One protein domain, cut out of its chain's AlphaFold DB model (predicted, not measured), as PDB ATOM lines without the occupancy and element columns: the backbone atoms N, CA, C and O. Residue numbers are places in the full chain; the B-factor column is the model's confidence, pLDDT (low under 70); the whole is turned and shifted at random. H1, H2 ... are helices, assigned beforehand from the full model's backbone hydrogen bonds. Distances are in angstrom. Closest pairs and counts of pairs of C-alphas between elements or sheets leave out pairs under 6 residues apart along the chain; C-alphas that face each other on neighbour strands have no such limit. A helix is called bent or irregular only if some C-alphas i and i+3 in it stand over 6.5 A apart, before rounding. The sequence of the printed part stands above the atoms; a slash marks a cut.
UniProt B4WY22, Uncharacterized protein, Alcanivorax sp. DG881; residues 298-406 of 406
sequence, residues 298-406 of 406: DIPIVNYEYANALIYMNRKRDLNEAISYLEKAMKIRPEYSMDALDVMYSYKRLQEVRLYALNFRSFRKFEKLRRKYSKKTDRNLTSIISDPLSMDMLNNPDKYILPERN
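What this domain is: This is residues 298 to 406 of the 406 residues of an uncharacterized protein of Alcanivorax sp. DG881 (UniProt B4WY22). The model is a flat V of helices: one side is a small bundle of three rods, the bent helix H1 folded back on itself as arms H1a and H1b with H2 beside them, and the other side is H3, slanting away from the end of H2. The short H4 and H5 pack on the later part of H3, and residues 378 to 390 run through the mouth of the V. The printed part has 109 residues with five named helices, H1 to H5 in chain order, and no named strand; the class is all helix. It is compact, with a radius of gyration of the C-alphas of 14.4 A, and spans 40 by 36 by 18 A.

How they stand to each other: Start at H1, residues 300 to 329, assigned as one helix by its hydrogen bonds but bent: C-alphas 313 and 316 are 9.7 A apart. Its arms H1a, residues 300 to 313, and H1b, residues 316 to 329, touch, closest at the C-alphas of Ala 307 and Ala 322, 4.0 A, at a shallow tilt of 6 degrees, opposite ways. H1b is itself irregular, with C-alphas 317 and 320 7.9 A apart. Next find H2, residues 337 to 359, which makes a helical hairpin with H1b: they touch, the C-alphas of Leu 326 and Ser 346 closest at 5.6 A, at a shallow tilt of 29 degrees. H1a touches H2 with residues 300 to 304 alone, Pro 300 and Asp 342 having the closest C-alphas at 5.7 A, at a shallow tilt of 28 degrees, the same way. The packing is mostly aligned, with these three pairs at shallow tilts. H3, residues 363 to 377, is close to H2 but not clearly touching, the C-alphas of Tyr 356 and Phe 366 closest at 6.4 A, at a steep tilt of 62 degrees. H3 touches H4, residues 391 to 395, with residues 369 to 373 alone; the C-alphas of Tyr 373 and Leu 394 are closest, 6.0 A. H3 touches H5, residues 397 to 400, with residues 373 to 377 alone; the C-alphas of Tyr 373 and Pro 397 are closest, 5.6 A. Each O i to N i+4 pair is within hydrogen-bond range in H1a, H2, H3 and H4, against 8 of 10 in H1b; H5 is too short for such a pair.

Where its parts are: Find C-alpha 300 at (-3.799, 17.881, -31.236); H1a runs 20.3 A from there, and H1b 19.7 A. H2 begins at C-alpha 337, (-2.600, 11.386, -40.658), and runs 33.0 A; H3 runs 21.2 A. H4 is 6.0 A long and H5 5.4 A, ending at C-alpha 400, (15.892, -2.742, -25.001).

The domain as a whole: The C-alphas of Arg 317 and Asn 406 are the two farthest apart, 46.3 A. The printed part has no cut; the link from H3 to H4 is long, 13 residues. Residue 406, the chain's last, is under 70 in pLDDT.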
ATOM      1  N   ASP A 298      -8.676  22.675 -31.953       94.12
ATOM      2  CA  ASP A 298      -8.923  21.288 -32.347       94.12
ATOM      3  C   ASP A 298      -7.722  20.630 -33.050       94.12
ATOM      4  O   ASP A 298      -7.856  19.532 -33.587       94.12
ATOM      5  N   ILE A 299      -6.546  21.264 -33.048       96.25
ATOM      6  CA  ILE A 299      -5.305  20.629 -33.502       96.25
ATOM      7  C   ILE A 299      -4.635  19.924 -32.308       96.25
ATOM      8  O   ILE A 299      -4.305  20.584 -31.311       96.25
ATOM      9  N   PRO A 300      -4.384  18.599 -32.366       98.00
ATOM     10  CA  PRO A 300      -3.799  17.881 -31.236       98.00
ATOM     11  C   PRO A 300      -2.382  18.351 -30.879       98.00
ATOM     12  O   PRO A 300      -2.104  18.517 -29.688       98.00
ATOM     13  N   ILE A 301      -1.526  18.660 -31.866       97.62
ATOM     14  CA  ILE A 301      -0.166  19.171 -31.614       97.62
ATOM     15  C   ILE A 301      -0.124  20.480 -30.835       97.62
ATOM     16  O   ILE A 301       0.675  20.607 -29.911       97.62
ATOM     17  N   VAL A 302      -1.037  21.416 -31.109       98.12
ATOM     18  CA  VAL A 302      -1.120  22.676 -30.350       98.12
ATOM     19  C   VAL A 302      -1.377  22.392 -28.866       98.12
ATOM     20  O   VAL A 302      -0.747  22.986 -27.993       98.12
ATOM     21  N   ASN A 303      -2.262  21.436 -28.566       98.38
ATOM     22  CA  ASN A 303      -2.614  21.088 -27.193       98.38
ATOM     23  C   ASN A 303      -1.476  20.339 -26.476       98.38
ATOM     24  O   ASN A 303      -1.123  20.702 -25.351       98.38
ATOM     25  N   TYR A 304      -0.880  19.310 -27.091       97.75
ATOM     26  CA  TYR A 304       0.168  18.547 -26.406       97.75
ATOM     27  C   TYR A 304       1.485  19.332 -26.292       97.75
ATOM     28  O   TYR A 304       2.215  19.146 -25.314       97.75
ATOM     29  N   GLU A 305       1.800  20.229 -27.234       97.88
ATOM     30  CA  GLU A 305       2.975  21.095 -27.098       97.88
ATOM     31  C   GLU A 305       2.789  22.148 -26.016       97.88
ATOM     32  O   GLU A 305       3.732  22.416 -25.266       97.88
ATOM     33  N   TYR A 306       1.572  22.667 -25.838       98.19
ATOM     34  CA  TYR A 306       1.311  23.550 -24.709       98.19
ATOM     35  C   TYR A 306       1.506  22.820 -23.374       98.19
ATOM     36  O   TYR A 306       2.167  23.328 -22.467       98.19
ATOM     37  N   ALA A 307       1.046  21.568 -23.279       98.06
ATOM     38  CA  ALA A 307       1.314  20.725 -22.117       98.06
ATOM     39  C   ALA A 307       2.818  20.535 -21.852       98.06
ATOM     40  O   ALA A 307       3.268  20.656 -20.709       98.06
ATOM     41  N   ASN A 308       3.612  20.265 -22.893       96.88
ATOM     42  CA  ASN A 308       5.067  20.167 -22.760       96.88
ATOM     43  C   ASN A 308       5.670  21.490 -22.269       96.88
ATOM     44  O   ASN A 308       6.474  21.481 -21.335       96.88
ATOM     45  N   ALA A 309       5.251  22.625 -22.832       97.06
ATOM     46  CA  ALA A 309       5.741  23.945 -22.451       97.06
ATOM     47  C   ALA A 309       5.455  24.281 -20.977       97.06
ATOM     48  O   ALA A 309       6.348  24.757 -20.270       97.06
ATOM     49  N   LEU A 310       4.261  23.954 -20.472       96.19
ATOM     50  CA  LEU A 310       3.910  24.099 -19.054       96.19
ATOM     51  C   LEU A 310       4.865  23.302 -18.152       96.19
ATOM     52  O   LEU A 310       5.409  23.830 -17.175       96.19
ATOM     53  N   ILE A 311       5.157  22.049 -18.512       95.25
ATOM     54  CA  ILE A 311       6.110  21.205 -17.772       95.25
ATOM     55  C   ILE A 311       7.526  21.795 -17.841       95.25
ATOM     56  O   ILE A 311       8.236  21.831 -16.833       95.25
ATOM     57  N   TYR A 312       7.944  22.287 -19.005       92.56
ATOM     58  CA  TYR A 312       9.275  22.851 -19.235       92.56
ATOM     59  C   TYR A 312       9.519  24.106 -18.397       92.56
ATOM     60  O   TYR A 312      10.574  24.248 -17.771       92.56
ATOM     61  N   MET A 313       8.528  24.992 -18.323       89.50
ATOM     62  CA  MET A 313       8.638  26.242 -17.580       89.50
ATOM     63  C   MET A 313       8.427  26.051 -16.078       89.50
ATOM     64  O   MET A 313       9.136  26.665 -15.272       89.50
ATOM     65  N   ASN A 314       7.443  25.235 -15.692       87.25
ATOM     66  CA  ASN A 314       6.857  25.272 -14.349       87.25
ATOM     67  C   ASN A 314       6.823  23.899 -13.649       87.25
ATOM     68  O   ASN A 314       6.517  23.812 -12.456       87.25
ATOM     69  N   ARG A 315       7.281  22.837 -14.325       90.19
ATOM     70  CA  ARG A 315       7.544  21.505 -13.752       90.19
ATOM     71  C   ARG A 315       6.293  20.956 -13.054       90.19
ATOM     72  O   ARG A 315       5.227  20.919 -13.654       90.19
ATOM     73  N   LYS A 316       6.398  20.537 -11.784       89.75
ATOM     74  CA  LYS A 316       5.262  19.993 -11.021       89.75
ATOM     75  C   LYS A 316       4.153  21.004 -10.726       89.75
ATOM     76  O   LYS A 316       3.041  20.569 -10.456       89.75
ATOM     77  N   ARG A 317       4.440  22.312 -10.755       92.06
ATOM     78  CA  ARG A 317       3.463  23.345 -10.379       92.06
ATOM     79  C   ARG A 317       2.243  23.335 -11.300       92.06
ATOM     80  O   ARG A 317       1.125  23.416 -10.809       92.06
ATOM     81  N   ASP A 318       2.473  23.124 -12.592       94.81
ATOM     82  CA  ASP A 318       1.436  23.212 -13.627       94.81
ATOM     83  C   ASP A 318       1.160  21.826 -14.250       94.81
ATOM     84  O   ASP A 318       0.613  21.692 -15.341       94.81
ATOM     85  N   LEU A 319       1.550  20.752 -13.554       95.56
ATOM     86  CA  LEU A 319       1.495  19.385 -14.077       95.56
ATOM     87  C   LEU A 319       0.064  18.892 -14.309       95.56
ATOM     88  O   LEU A 319      -0.185  18.178 -15.274       95.56
ATOM     89  N   ASN A 320      -0.875  19.279 -13.442       97.06
ATOM     90  CA  ASN A 320      -2.288  18.928 -13.609       97.06
ATOM     91  C   ASN A 320      -2.886  19.599 -14.851       97.06
ATOM     92  O   ASN A 320      -3.662  18.977 -15.573       97.06
ATOM     93  N   GLU A 321      -2.496  20.845 -15.123       97.56
ATOM     94  CA  GLU A 321      -2.914  21.560 -16.326       97.56
ATOM     95  C   GLU A 321      -2.305  20.919 -17.578       97.56
ATOM     96  O   GLU A 321      -3.029  20.610 -18.522       97.56
ATOM     97  N   ALA A 322      -1.009  20.594 -17.552       97.94
ATOM     98  CA  ALA A 322      -0.361  19.858 -18.636       97.94
ATOM     99  C   ALA A 322      -1.040  18.502 -18.917       97.94
ATOM    100  O   ALA A 322      -1.281  18.149 -20.071       97.94
ATOM    101  N   ILE A 323      -1.404  17.751 -17.871       98.44
ATOM    102  CA  ILE A 323      -2.165  16.500 -18.004       98.44
ATOM    103  C   ILE A 323      -3.528  16.753 -18.660       98.44
ATOM    104  O   ILE A 323      -3.895  16.009 -19.565       98.44
ATOM    105  N   SER A 324      -4.248  17.808 -18.266       98.19
ATOM    106  CA  SER A 324      -5.540  18.177 -18.868       98.19
ATOM    107  C   SER A 324      -5.422  18.441 -20.374       98.19
ATOM    108  O   SER A 324      -6.215  17.924 -21.163       98.19
ATOM    109  N   TYR A 325      -4.387  19.171 -20.805       98.31
ATOM    110  CA  TYR A 325      -4.140  19.423 -22.227       98.31
ATOM    111  C   TYR A 325      -3.756  18.158 -23.004       98.31
ATOM    112  O   TYR A 325      -4.236  17.970 -24.120       98.31
ATOM    113  N   LEU A 326      -2.966  17.251 -22.417       98.56
ATOM    114  CA  LEU A 326      -2.671  15.945 -23.027       98.56
ATOM    115  C   LEU A 326      -3.924  15.072 -23.148       98.56
ATOM    116  O   LEU A 326      -4.140  14.434 -24.178       98.56
ATOM    117  N   GLU A 327      -4.775  15.068 -22.121       98.44
ATOM    118  CA  GLU A 327      -6.055  14.357 -22.132       98.44
ATOM    119  C   GLU A 327      -7.028  14.935 -23.161       98.44
ATOM    120  O   GLU A 327      -7.771  14.180 -23.788       98.44
ATOM    121  N   LYS A 328      -7.023  16.258 -23.355       98.06
ATOM    122  CA  LYS A 328      -7.762  16.913 -24.435       98.06
ATOM    123  C   LYS A 328      -7.205  16.496 -25.794       98.06
ATOM    124  O   LYS A 328      -7.977  16.042 -26.634       98.06
ATOM    125  N   ALA A 329      -5.888  16.581 -25.987       98.38
ATOM    126  CA  ALA A 329      -5.224  16.244 -27.244       98.38
ATOM    127  C   ALA A 329      -5.528  14.807 -27.689       98.38
ATOM    128  O   ALA A 329      -5.961  14.597 -28.817       98.38
ATOM    129  N   MET A 330      -5.428  13.824 -26.786       97.25
ATOM    130  CA  MET A 330      -5.709  12.418 -27.118       97.25
ATOM    131  C   MET A 330      -7.194  12.103 -27.394       97.25
ATOM    132  O   MET A 330      -7.513  10.991 -27.809       97.25
ATOM    133  N   LYS A 331      -8.113  13.036 -27.110       97.50
ATOM    134  CA  LYS A 331      -9.562  12.889 -27.350       97.50
ATOM    135  C   LYS A 331     -10.032  13.611 -28.610       97.50
ATOM    136  O   LYS A 331     -11.193  13.451 -28.989       97.50
ATOM    137  N   ILE A 332      -9.175  14.413 -29.240       97.81
ATOM    138  CA  ILE A 332      -9.505  15.072 -30.503       97.81
ATOM    139  C   ILE A 332      -9.714  13.999 -31.572       97.81
ATOM    140  O   ILE A 332      -8.949  13.041 -31.679       97.81
ATOM    141  N   ARG A 333     -10.781  14.155 -32.359       97.00
ATOM    142  CA  ARG A 333     -11.044  13.285 -33.502       97.00
ATOM    143  C   ARG A 333     -10.078  13.665 -34.628       97.00
ATOM    144  O   ARG A 333     -10.151  14.800 -35.088       97.00
ATOM    145  N   PRO A 334      -9.211  12.751 -35.083       97.50
ATOM    146  CA  PRO A 334      -8.290  13.061 -36.161       97.50
ATOM    147  C   PRO A 334      -9.016  13.134 -37.502       97.50
ATOM    148  O   PRO A 334      -9.908  12.328 -37.778       97.50
ATOM    149  N   GLU A 335      -8.596  14.077 -38.342       95.38
ATOM    150  CA  GLU A 335      -9.175  14.298 -39.674       95.38
ATOM    151  C   GLU A 335      -8.199  13.926 -40.797       95.38
ATOM    152  O   GLU A 335      -8.597  13.749 -41.946       95.38
ATOM    153  N   TYR A 336      -6.924  13.738 -40.471       98.12
ATOM    154  CA  TYR A 336      -5.910  13.184 -41.358       98.12
ATOM    155  C   TYR A 336      -4.739  12.626 -40.541       98.12
ATOM    156  O   TYR A 336      -4.747  12.646 -39.306       98.12
ATOM    157  N   SER A 337      -3.736  12.099 -41.236       98.25
ATOM    158  CA  SER A 337      -2.600  11.386 -40.658       98.25
ATOM    159  C   SER A 337      -1.849  12.144 -39.562       98.25
ATOM    160  O   SER A 337      -1.560  11.537 -38.533       98.25
ATOM    161  N   MET A 338      -1.562  13.437 -39.742       97.56
ATOM    162  CA  MET A 338      -0.858  14.256 -38.744       97.56
ATOM    163  C   MET A 338      -1.635  14.293 -37.429       97.56
ATOM    164  O   MET A 338      -1.099  13.886 -36.401       97.56
ATOM    165  N   ASP A 339      -2.927  14.644 -37.480       97.81
ATOM    166  CA  ASP A 339      -3.790  14.658 -36.295       97.81
ATOM    167  C   ASP A 339      -3.812  13.278 -35.611       97.81
ATOM    168  O   ASP A 339      -3.759  13.179 -34.385       97.81
ATOM    169  N   ALA A 340      -3.874  12.189 -36.389       98.62
ATOM    170  CA  ALA A 340      -3.910  10.832 -35.844       98.62
ATOM    171  C   ALA A 340      -2.613  10.464 -35.110       98.62
ATOM    172  O   ALA A 340      -2.665   9.889 -34.020       98.62
ATOM    173  N   LEU A 341      -1.458  10.804 -35.685       98.75
ATOM    174  CA  LEU A 341      -0.158  10.577 -35.055       98.75
ATOM    175  C   LEU A 341       0.009  11.429 -33.798       98.75
ATOM    176  O   LEU A 341       0.447  10.912 -32.772       98.75
ATOM    177  N   ASP A 342      -0.414  12.692 -33.839       98.50
ATOM    178  CA  ASP A 342      -0.364  13.595 -32.693       98.50
ATOM    179  C   ASP A 342      -1.263  13.108 -31.543       98.50
ATOM    180  O   ASP A 342      -0.864  13.151 -30.377       98.50
ATOM    181  N   VAL A 343      -2.462  12.591 -31.842       98.75
ATOM    182  CA  VAL A 343      -3.367  11.960 -30.858       98.75
ATOM    183  C   VAL A 343      -2.699  10.752 -30.199       98.75
ATOM    184  O   VAL A 343      -2.705  10.622 -28.970       98.75
ATOM    185  N   MET A 344      -2.092   9.871 -30.998       98.69
ATOM    186  CA  MET A 344      -1.398   8.679 -30.500       98.69
ATOM    187  C   MET A 344      -0.175   9.051 -29.656       98.69
ATOM    188  O   MET A 344       0.033   8.493 -28.575       98.69
ATOM    189  N   TYR A 345       0.600  10.042 -30.097       98.69
ATOM    190  CA  TYR A 345       1.723  10.559 -29.330       98.69
ATOM    191  C   TYR A 345       1.264  11.230 -28.035       98.69
ATOM    192  O   TYR A 345       1.879  11.010 -26.996       98.69
ATOM    193  N   SER A 346       0.148  11.959 -28.040       98.62
ATOM    194  CA  SER A 346      -0.435  12.561 -26.834       98.62
ATOM    195  C   SER A 346      -0.786  11.507 -25.786       98.62
ATOM    196  O   SER A 346      -0.503  11.695 -24.601       98.62
ATOM    197  N   TYR A 347      -1.332  10.360 -26.207       98.44
ATOM    198  CA  TYR A 347      -1.562   9.223 -25.314       98.44
ATOM    199  C   TYR A 347      -0.254   8.682 -24.727       98.44
ATOM    200  O   TYR A 347      -0.144   8.537 -23.506       98.44
ATOM    201  N   LYS A 348       0.753   8.421 -25.574       98.38
ATOM    202  CA  LYS A 348       2.075   7.964 -25.121       98.38
ATOM    203  C   LYS A 348       2.679   8.953 -24.127       98.38
ATOM    204  O   LYS A 348       3.079   8.578 -23.024       98.38
ATOM    205  N   ARG A 349       2.687  10.235 -24.490       98.00
ATOM    206  CA  ARG A 349       3.265  11.316 -23.699       98.00
ATOM    207  C   ARG A 349       2.556  11.484 -22.362       98.00
ATOM    208  O   ARG A 349       3.231  11.678 -21.356       98.00
ATOM    209  N   LEU A 350       1.233  11.327 -22.310       98.44
ATOM    210  CA  LEU A 350       0.474  11.324 -21.059       98.44
ATOM    211  C   LEU A 350       0.956  10.238 -20.088       98.44
ATOM    212  O   LEU A 350       1.116  10.518 -18.897       98.44
ATOM    213  N   GLN A 351       1.235   9.024 -20.571       98.44
ATOM    214  CA  GLN A 351       1.778   7.961 -19.715       98.44
ATOM    215  C   GLN A 351       3.166   8.325 -19.181       98.44
ATOM    216  O   GLN A 351       3.435   8.161 -17.992       98.44
ATOM    217  N   GLU A 352       4.028   8.898 -20.020       97.69
ATOM    218  CA  GLU A 352       5.363   9.341 -19.603       97.69
ATOM    219  C   GLU A 352       5.316  10.494 -18.590       97.69
ATOM    220  O   GLU A 352       6.101  10.534 -17.642       97.69
ATOM    221  N   VAL A 353       4.374  11.425 -18.747       97.62
ATOM    222  CA  VAL A 353       4.158  12.521 -17.794       97.62
ATOM    223  C   VAL A 353       3.637  11.989 -16.457       97.62
ATOM    224  O   VAL A 353       4.068  12.453 -15.399       97.62
ATOM    225  N   ARG A 354       2.782  10.961 -16.464       97.38
ATOM    226  CA  ARG A 354       2.364  10.256 -15.239       97.38
ATOM    227  C   ARG A 354       3.526   9.491 -14.599       97.38
ATOM    228  O   ARG A 354       3.682   9.543 -13.379       97.38
ATOM    229  N   LEU A 355       4.394   8.864 -15.394       97.56
ATOM    230  CA  LEU A 355       5.626   8.234 -14.910       97.56
ATOM    231  C   LEU A 355       6.526   9.254 -14.194       97.56
ATOM    232  O   LEU A 355       7.002   8.977 -13.089       97.56
ATOM    233  N   TYR A 356       6.699  10.443 -14.787       97.12
ATOM    234  CA  TYR A 356       7.385  11.579 -14.168       97.12
ATOM    235  C   TYR A 356       6.739  11.973 -12.833       97.12
ATOM    236  O   TYR A 356       7.429  12.058 -11.813       97.12
ATOM    237  N   ALA A 357       5.419  12.173 -12.827       96.38
ATOM    238  CA  ALA A 357       4.665  12.597 -11.651       96.38
ATOM    239  C   ALA A 357       4.901  11.674 -10.445       96.38
ATOM    240  O   ALA A 357       5.169  12.164  -9.340       96.38
ATOM    241  N   LEU A 358       4.840  10.361 -10.693       96.88
ATOM    242  CA  LEU A 358       4.894   9.299  -9.691       96.88
ATOM    243  C   LEU A 358       6.311   9.020  -9.174       96.88
ATOM    244  O   LEU A 358       6.490   8.816  -7.977       96.88
ATOM    245  N   ASN A 359       7.318   9.017 -10.052       96.81
ATOM    246  CA  ASN A 359       8.634   8.449  -9.724       96.81
ATOM    247  C   ASN A 359       9.743   9.490  -9.534       96.81
ATOM    248  O   ASN A 359      10.816   9.167  -9.026       96.81
ATOM    249  N   PHE A 360       9.520  10.747  -9.931       95.25
ATOM    250  CA  PHE A 360      10.586  11.745  -9.983       95.25
ATOM    251  C   PHE A 360      10.221  13.015  -9.226       95.25
ATOM    252  O   PHE A 360       9.141  13.577  -9.389       95.25
ATOM    253  N   ARG A 361      11.157  13.525  -8.420       90.69
ATOM    254  CA  ARG A 361      11.063  14.878  -7.841       90.69
ATOM    255  C   ARG A 361      11.527  15.941  -8.839       90.69
ATOM    256  O   ARG A 361      10.845  16.944  -9.027       90.69
ATOM    257  N   SER A 362      12.637  15.682  -9.530       90.94
ATOM    258  CA  SER A 362      13.248  16.592 -10.504       90.94
ATOM    259  C   SER A 362      12.894  16.201 -11.942       90.94
ATOM    260  O   SER A 362      13.167  15.079 -12.371       90.94
ATOM    261  N   PHE A 363      12.322  17.142 -12.703       90.19
ATOM    262  CA  PHE A 363      12.077  16.966 -14.143       90.19
ATOM    263  C   PHE A 363      13.388  16.784 -14.919       90.19
ATOM    264  O   PHE A 363      13.464  15.976 -15.839       90.19
ATOM    265  N   ARG A 364      14.461  17.464 -14.490       88.38
ATOM    266  CA  ARG A 364      15.791  17.344 -15.100       88.38
ATOM    267  C   ARG A 364      16.328  15.916 -14.997       88.38
ATOM    268  O   ARG A 364      16.841  15.397 -15.983       88.38
ATOM    269  N   LYS A 365      16.151  15.268 -13.837       91.25
ATOM    270  CA  LYS A 365      16.549  13.867 -13.622       91.25
ATOM    271  C   LYS A 365      15.759  12.905 -14.510       91.25
ATOM    272  O   LYS A 365      16.353  12.010 -15.101       91.25
ATOM    273  N   PHE A 366      14.449  13.116 -14.638       93.88
ATOM    274  CA  PHE A 366      13.606  12.335 -15.546       93.88
ATOM    275  C   PHE A 366      14.093  12.445 -16.996       93.88
ATOM    276  O   PHE A 366      14.401  11.438 -17.624       93.88
ATOM    277  N   GLU A 367      14.267  13.668 -17.499       91.00
ATOM    278  CA  GLU A 367      14.741  13.909 -18.865       91.00
ATOM    279  C   GLU A 367      16.163  13.381 -19.111       91.00
ATOM    280  O   GLU A 367      16.447  12.894 -20.203       91.00
ATOM    281  N   LYS A 368      17.054  13.425 -18.108       88.88
ATOM    282  CA  LYS A 368      18.389  12.807 -18.197       88.88
ATOM    283  C   LYS A 368      18.282  11.298 -18.432       88.88
ATOM    284  O   LYS A 368      18.939  10.784 -19.331       88.88
ATOM    285  N   LEU A 369      17.429  10.594 -17.681       93.56
ATOM    286  CA  LEU A 369      17.228   9.154 -17.882       93.56
ATOM    287  C   LEU A 369      16.589   8.836 -19.235       93.56
ATOM    288  O   LEU A 369      17.024   7.890 -19.884       93.56
ATOM    289  N   ARG A 370      15.617   9.638 -19.695       94.19
ATOM    290  CA  ARG A 370      15.025   9.481 -21.039       94.19
ATOM    291  C   ARG A 370      16.089   9.573 -22.134       94.19
ATOM    292  O   ARG A 370      16.163   8.689 -22.984       94.19
ATOM    293  N   ARG A 371      16.947  10.600 -22.084       90.81
ATOM    294  CA  ARG A 371      18.049  10.767 -23.049       90.81
ATOM    295  C   ARG A 371      19.064   9.633 -22.962       90.81
ATOM    296  O   ARG A 371      19.446   9.099 -23.994       90.81
ATOM    297  N   LYS A 372      19.449   9.215 -21.750       91.50
ATOM    298  CA  LYS A 372      20.364   8.080 -21.553       91.50
ATOM    299  C   LYS A 372      19.798   6.788 -22.143       91.50
ATOM    300  O   LYS A 372      20.530   6.052 -22.795       91.50
ATOM    301  N   TYR A 373      18.503   6.532 -21.948       95.25
ATOM    302  CA  TYR A 373      17.815   5.393 -22.549       95.25
ATOM    303  C   TYR A 373      17.862   5.453 -24.080       95.25
ATOM    304  O   TYR A 373      18.297   4.487 -24.702       95.25
ATOM    305  N   SER A 374      17.490   6.587 -24.683       94.62
ATOM    306  CA  SER A 374      17.545   6.768 -26.140       94.62
ATOM    307  C   SER A 374      18.962   6.590 -26.688       94.62
ATOM    308  O   SER A 374      19.167   5.739 -27.545       94.62
ATOM    309  N   LYS A 375      19.963   7.281 -26.117       91.19
ATOM    310  CA  LYS A 375      21.376   7.176 -26.528       91.19
ATOM    311  C   LYS A 375      21.890   5.737 -26.457       91.19
ATOM    312  O   LYS A 375      22.619   5.307 -27.337       91.19
ATOM    313  N   LYS A 376      21.513   4.989 -25.415       93.25
ATOM    314  CA  LYS A 376      21.993   3.616 -25.214       93.25
ATOM    315  C   LYS A 376      21.286   2.581 -26.092       93.25
ATOM    316  O   LYS A 376      21.890   1.576 -26.441       93.25
ATOM    317  N   THR A 377      20.012   2.795 -26.406       95.19
ATOM    318  CA  THR A 377      19.183   1.816 -27.136       95.19
ATOM    319  C   THR A 377      18.978   2.156 -28.607       95.19
ATOM    320  O   THR A 377      18.388   1.355 -29.329       95.19
ATOM    321  N   ASP A 378      19.424   3.346 -29.017       95.00
ATOM    322  CA  ASP A 378      19.101   4.011 -30.280       95.00
ATOM    323  C   ASP A 378      17.592   4.187 -30.505       95.00
ATOM    324  O   ASP A 378      17.144   4.348 -31.628       95.00
ATOM    325  N   ARG A 379      16.752   4.150 -29.465       96.25
ATOM    326  CA  ARG A 379      15.298   4.277 -29.645       96.25
ATOM    327  C   ARG A 379      14.865   5.724 -29.809       96.25
ATOM    328  O   ARG A 379      15.192   6.576 -28.979       96.25
ATOM    329  N   ASN A 380      14.019   5.955 -30.809       96.75
ATOM    330  CA  ASN A 380      13.299   7.210 -30.969       96.75
ATOM    331  C   ASN A 380      12.215   7.356 -29.889       96.75
ATOM    332  O   ASN A 380      11.216   6.633 -29.874       96.75
ATOM    333  N   LEU A 381      12.388   8.329 -28.992       95.56
ATOM    334  CA  LEU A 381      11.482   8.545 -27.859       95.56
ATOM    335  C   LEU A 381      10.083   8.999 -28.287       95.56
ATOM    336  O   LEU A 381       9.101   8.672 -27.618       95.56
ATOM    337  N   THR A 382       9.973   9.712 -29.408       96.56
ATOM    338  CA  THR A 382       8.693  10.230 -29.916       96.56
ATOM    339  C   THR A 382       7.939   9.224 -30.783       96.56
ATOM    340  O   THR A 382       6.769   9.430 -31.089       96.56
ATOM    341  N   SER A 383       8.572   8.095 -31.106       97.81
ATOM    342  CA  SER A 383       7.995   7.049 -31.942       97.81
ATOM    343  C   SER A 383       6.761   6.409 -31.300       97.81
ATOM    344  O   SER A 383       6.858   5.822 -30.219       97.81
ATOM    345  N   ILE A 384       5.605   6.479 -31.957       97.69
ATOM    346  CA  ILE A 384       4.340   5.916 -31.459       97.69
ATOM    347  C   ILE A 384       4.228   4.402 -31.665       97.69
ATOM    348  O   ILE A 384       3.352   3.771 -31.083       97.69
ATOM    349  N   ILE A 385       5.111   3.813 -32.476       95.88
ATOM    350  CA  ILE A 385       5.195   2.356 -32.657       95.88
ATOM    351  C   ILE A 385       5.967   1.673 -31.520       95.88
ATOM    352  O   ILE A 385       6.012   0.448 -31.445       95.88
ATOM    353  N   SER A 386       6.586   2.460 -30.635       93.69
ATOM    354  CA  SER A 386       7.224   1.971 -29.416       93.69
ATOM    355  C   SER A 386       6.360   2.268 -28.198       93.69
ATOM    356  O   SER A 386       5.735   3.330 -28.108       93.69
ATOM    357  N   ASP A 387       6.377   1.344 -27.239       94.81
ATOM    358  CA  ASP A 387       5.658   1.499 -25.979       94.81
ATOM    359  C   ASP A 387       6.062   2.790 -25.239       94.81
ATOM    360  O   ASP A 387       7.206   3.258 -25.353       94.81
ATOM    361  N   PRO A 388       5.148   3.379 -24.445       96.75
ATOM    362  CA  PRO A 388       5.506   4.438 -23.514       96.75
ATOM    363  C   PRO A 388       6.616   3.989 -22.562       96.75
ATOM    364  O   PRO A 388       6.650   2.837 -22.124       96.75
ATOM    365  N   LEU A 389       7.503   4.918 -22.198       97.12
ATOM    366  CA  LEU A 389       8.580   4.613 -21.259       97.12
ATOM    367  C   LEU A 389       8.039   4.079 -19.928       97.12
ATOM    368  O   LEU A 389       7.038   4.561 -19.396       97.12
ATOM    369  N   SER A 390       8.769   3.125 -19.355       97.75
ATOM    370  CA  SER A 390       8.521   2.557 -18.029       97.75
ATOM    371  C   SER A 390       9.751   2.699 -17.129       97.75
ATOM    372  O   SER A 390      10.859   2.956 -17.603       97.75
ATOM    373  N   MET A 391       9.587   2.497 -15.815       97.56
ATOM    374  CA  MET A 391      10.744   2.456 -14.910       97.56
ATOM    375  C   MET A 391      11.702   1.305 -15.245       97.56
ATOM    376  O   MET A 391      12.904   1.481 -15.078       97.56
ATOM    377  N   ASP A 392      11.211   0.158 -15.735       97.81
ATOM    378  CA  ASP A 392      12.089  -0.953 -16.135       97.81
ATOM    379  C   ASP A 392      12.956  -0.565 -17.335       97.81
ATOM    380  O   ASP A 392      14.164  -0.764 -17.291       97.81
ATOM    381  N   MET A 393      12.377   0.093 -18.345       97.69
ATOM    382  CA  MET A 393      13.129   0.626 -19.488       97.69
ATOM    383  C   MET A 393      14.218   1.606 -19.052       97.69
ATOM    384  O   MET A 393      15.370   1.473 -19.459       97.69
ATOM    385  N   LEU A 394      13.874   2.570 -18.192       96.81
ATOM    386  CA  LEU A 394      14.824   3.584 -17.730       96.81
ATOM    387  C   LEU A 394      15.941   2.999 -16.851       96.81
ATOM    388  O   LEU A 394      17.070   3.488 -16.904       96.81
ATOM    389  N   ASN A 395      15.640   1.971 -16.053       96.00
ATOM    390  CA  ASN A 395      16.601   1.347 -15.143       96.00
ATOM    391  C   ASN A 395      17.436   0.246 -15.814       96.00
ATOM    392  O   ASN A 395      18.572   0.022 -15.407       96.00
ATOM    393  N   ASN A 396      16.893  -0.425 -16.834       96.44
ATOM    394  CA  ASN A 396      17.502  -1.577 -17.502       96.44
ATOM    395  C   ASN A 396      17.589  -1.393 -19.032       96.44
ATOM    396  O   ASN A 396      17.132  -2.266 -19.775       96.44
ATOM    397  N   PRO A 397      18.188  -0.294 -19.532       95.88
ATOM    398  CA  PRO A 397      18.233   0.018 -20.964       95.88
ATOM    399  C   PRO A 397      18.877  -1.083 -21.823       95.88
ATOM    400  O   PRO A 397      18.477  -1.260 -22.967       95.88
ATOM    401  N   ASP A 398      19.817  -1.866 -21.280       95.62
ATOM    402  CA  ASP A 398      20.489  -2.963 -22.001       95.62
ATOM    403  C   ASP A 398      19.522  -4.010 -22.568       95.62
ATOM    404  O   ASP A 398      19.798  -4.615 -23.599       95.62
ATOM    405  N   LYS A 399      18.360  -4.201 -21.929       95.81
ATOM    406  CA  LYS A 399      17.334  -5.153 -22.381       95.81
ATOM    407  C   LYS A 399      16.569  -4.680 -23.621       95.81
ATOM    408  O   LYS A 399      15.806  -5.453 -24.193       95.81
ATOM    409  N   TYR A 400      16.722  -3.412 -24.000       95.62
ATOM    410  CA  TYR A 400      15.892  -2.742 -25.001       95.62
ATOM    411  C   TYR A 400      16.685  -2.225 -26.200       95.62
ATOM    412  O   TYR A 400      16.106  -1.530 -27.040       95.62
ATOM    413  N   ILE A 401      17.976  -2.557 -26.286       94.25
ATOM    414  CA  ILE A 401      18.836  -2.214 -27.419       94.25
ATOM    415  C   ILE A 401      18.231  -2.808 -28.691       94.25
ATOM    416  O   ILE A 401      17.890  -3.991 -28.742       94.25
ATOM    417  N   LEU A 402      18.044  -1.964 -29.704       90.44
ATOM    418  CA  LEU A 402      17.600  -2.426 -31.011       90.44
ATOM    419  C   LEU A 402      18.726  -3.236 -31.677       90.44
ATOM    420  O   LEU A 402      19.886  -2.843 -31.563       90.44
ATOM    421  N   PRO A 403      18.417  -4.335 -32.392       88.88
ATOM    422  CA  PRO A 403      19.431  -5.099 -33.124       88.88
ATOM    423  C   PRO A 403      20.135  -4.213 -34.161       88.88
ATOM    424  O   PRO A 403      19.605  -3.167 -34.527       88.88
ATOM    425  N   GLU A 404      21.301  -4.592 -34.669       82.94
ATOM    426  CA  GLU A 404      21.907  -3.854 -35.789       82.94
ATOM    427  C   GLU A 404      21.009  -3.942 -37.042       82.94
ATOM    428  O   GLU A 404      20.340  -4.956 -37.263       82.94
ATOM    429  N   ARG A 405      20.931  -2.858 -37.831       74.12
ATOM    430  CA  ARG A 405      20.348  -2.908 -39.184       74.12
ATOM    431  C   ARG A 405      21.446  -3.371 -40.146       74.12
ATOM    432  O   ARG A 405      22.552  -2.840 -40.080       74.12
ATOM    433  N   ASN A 406      21.124  -4.362 -40.977       57.06
ATOM    434  CA  ASN A 406      22.014  -4.887 -42.019       57.06
ATOM    435  C   ASN A 406      22.047  -3.980 -43.244       57.06
ATOM    436  O   ASN A 406      20.952  -3.508 -43.618       57.06
TER     437      ASN A 406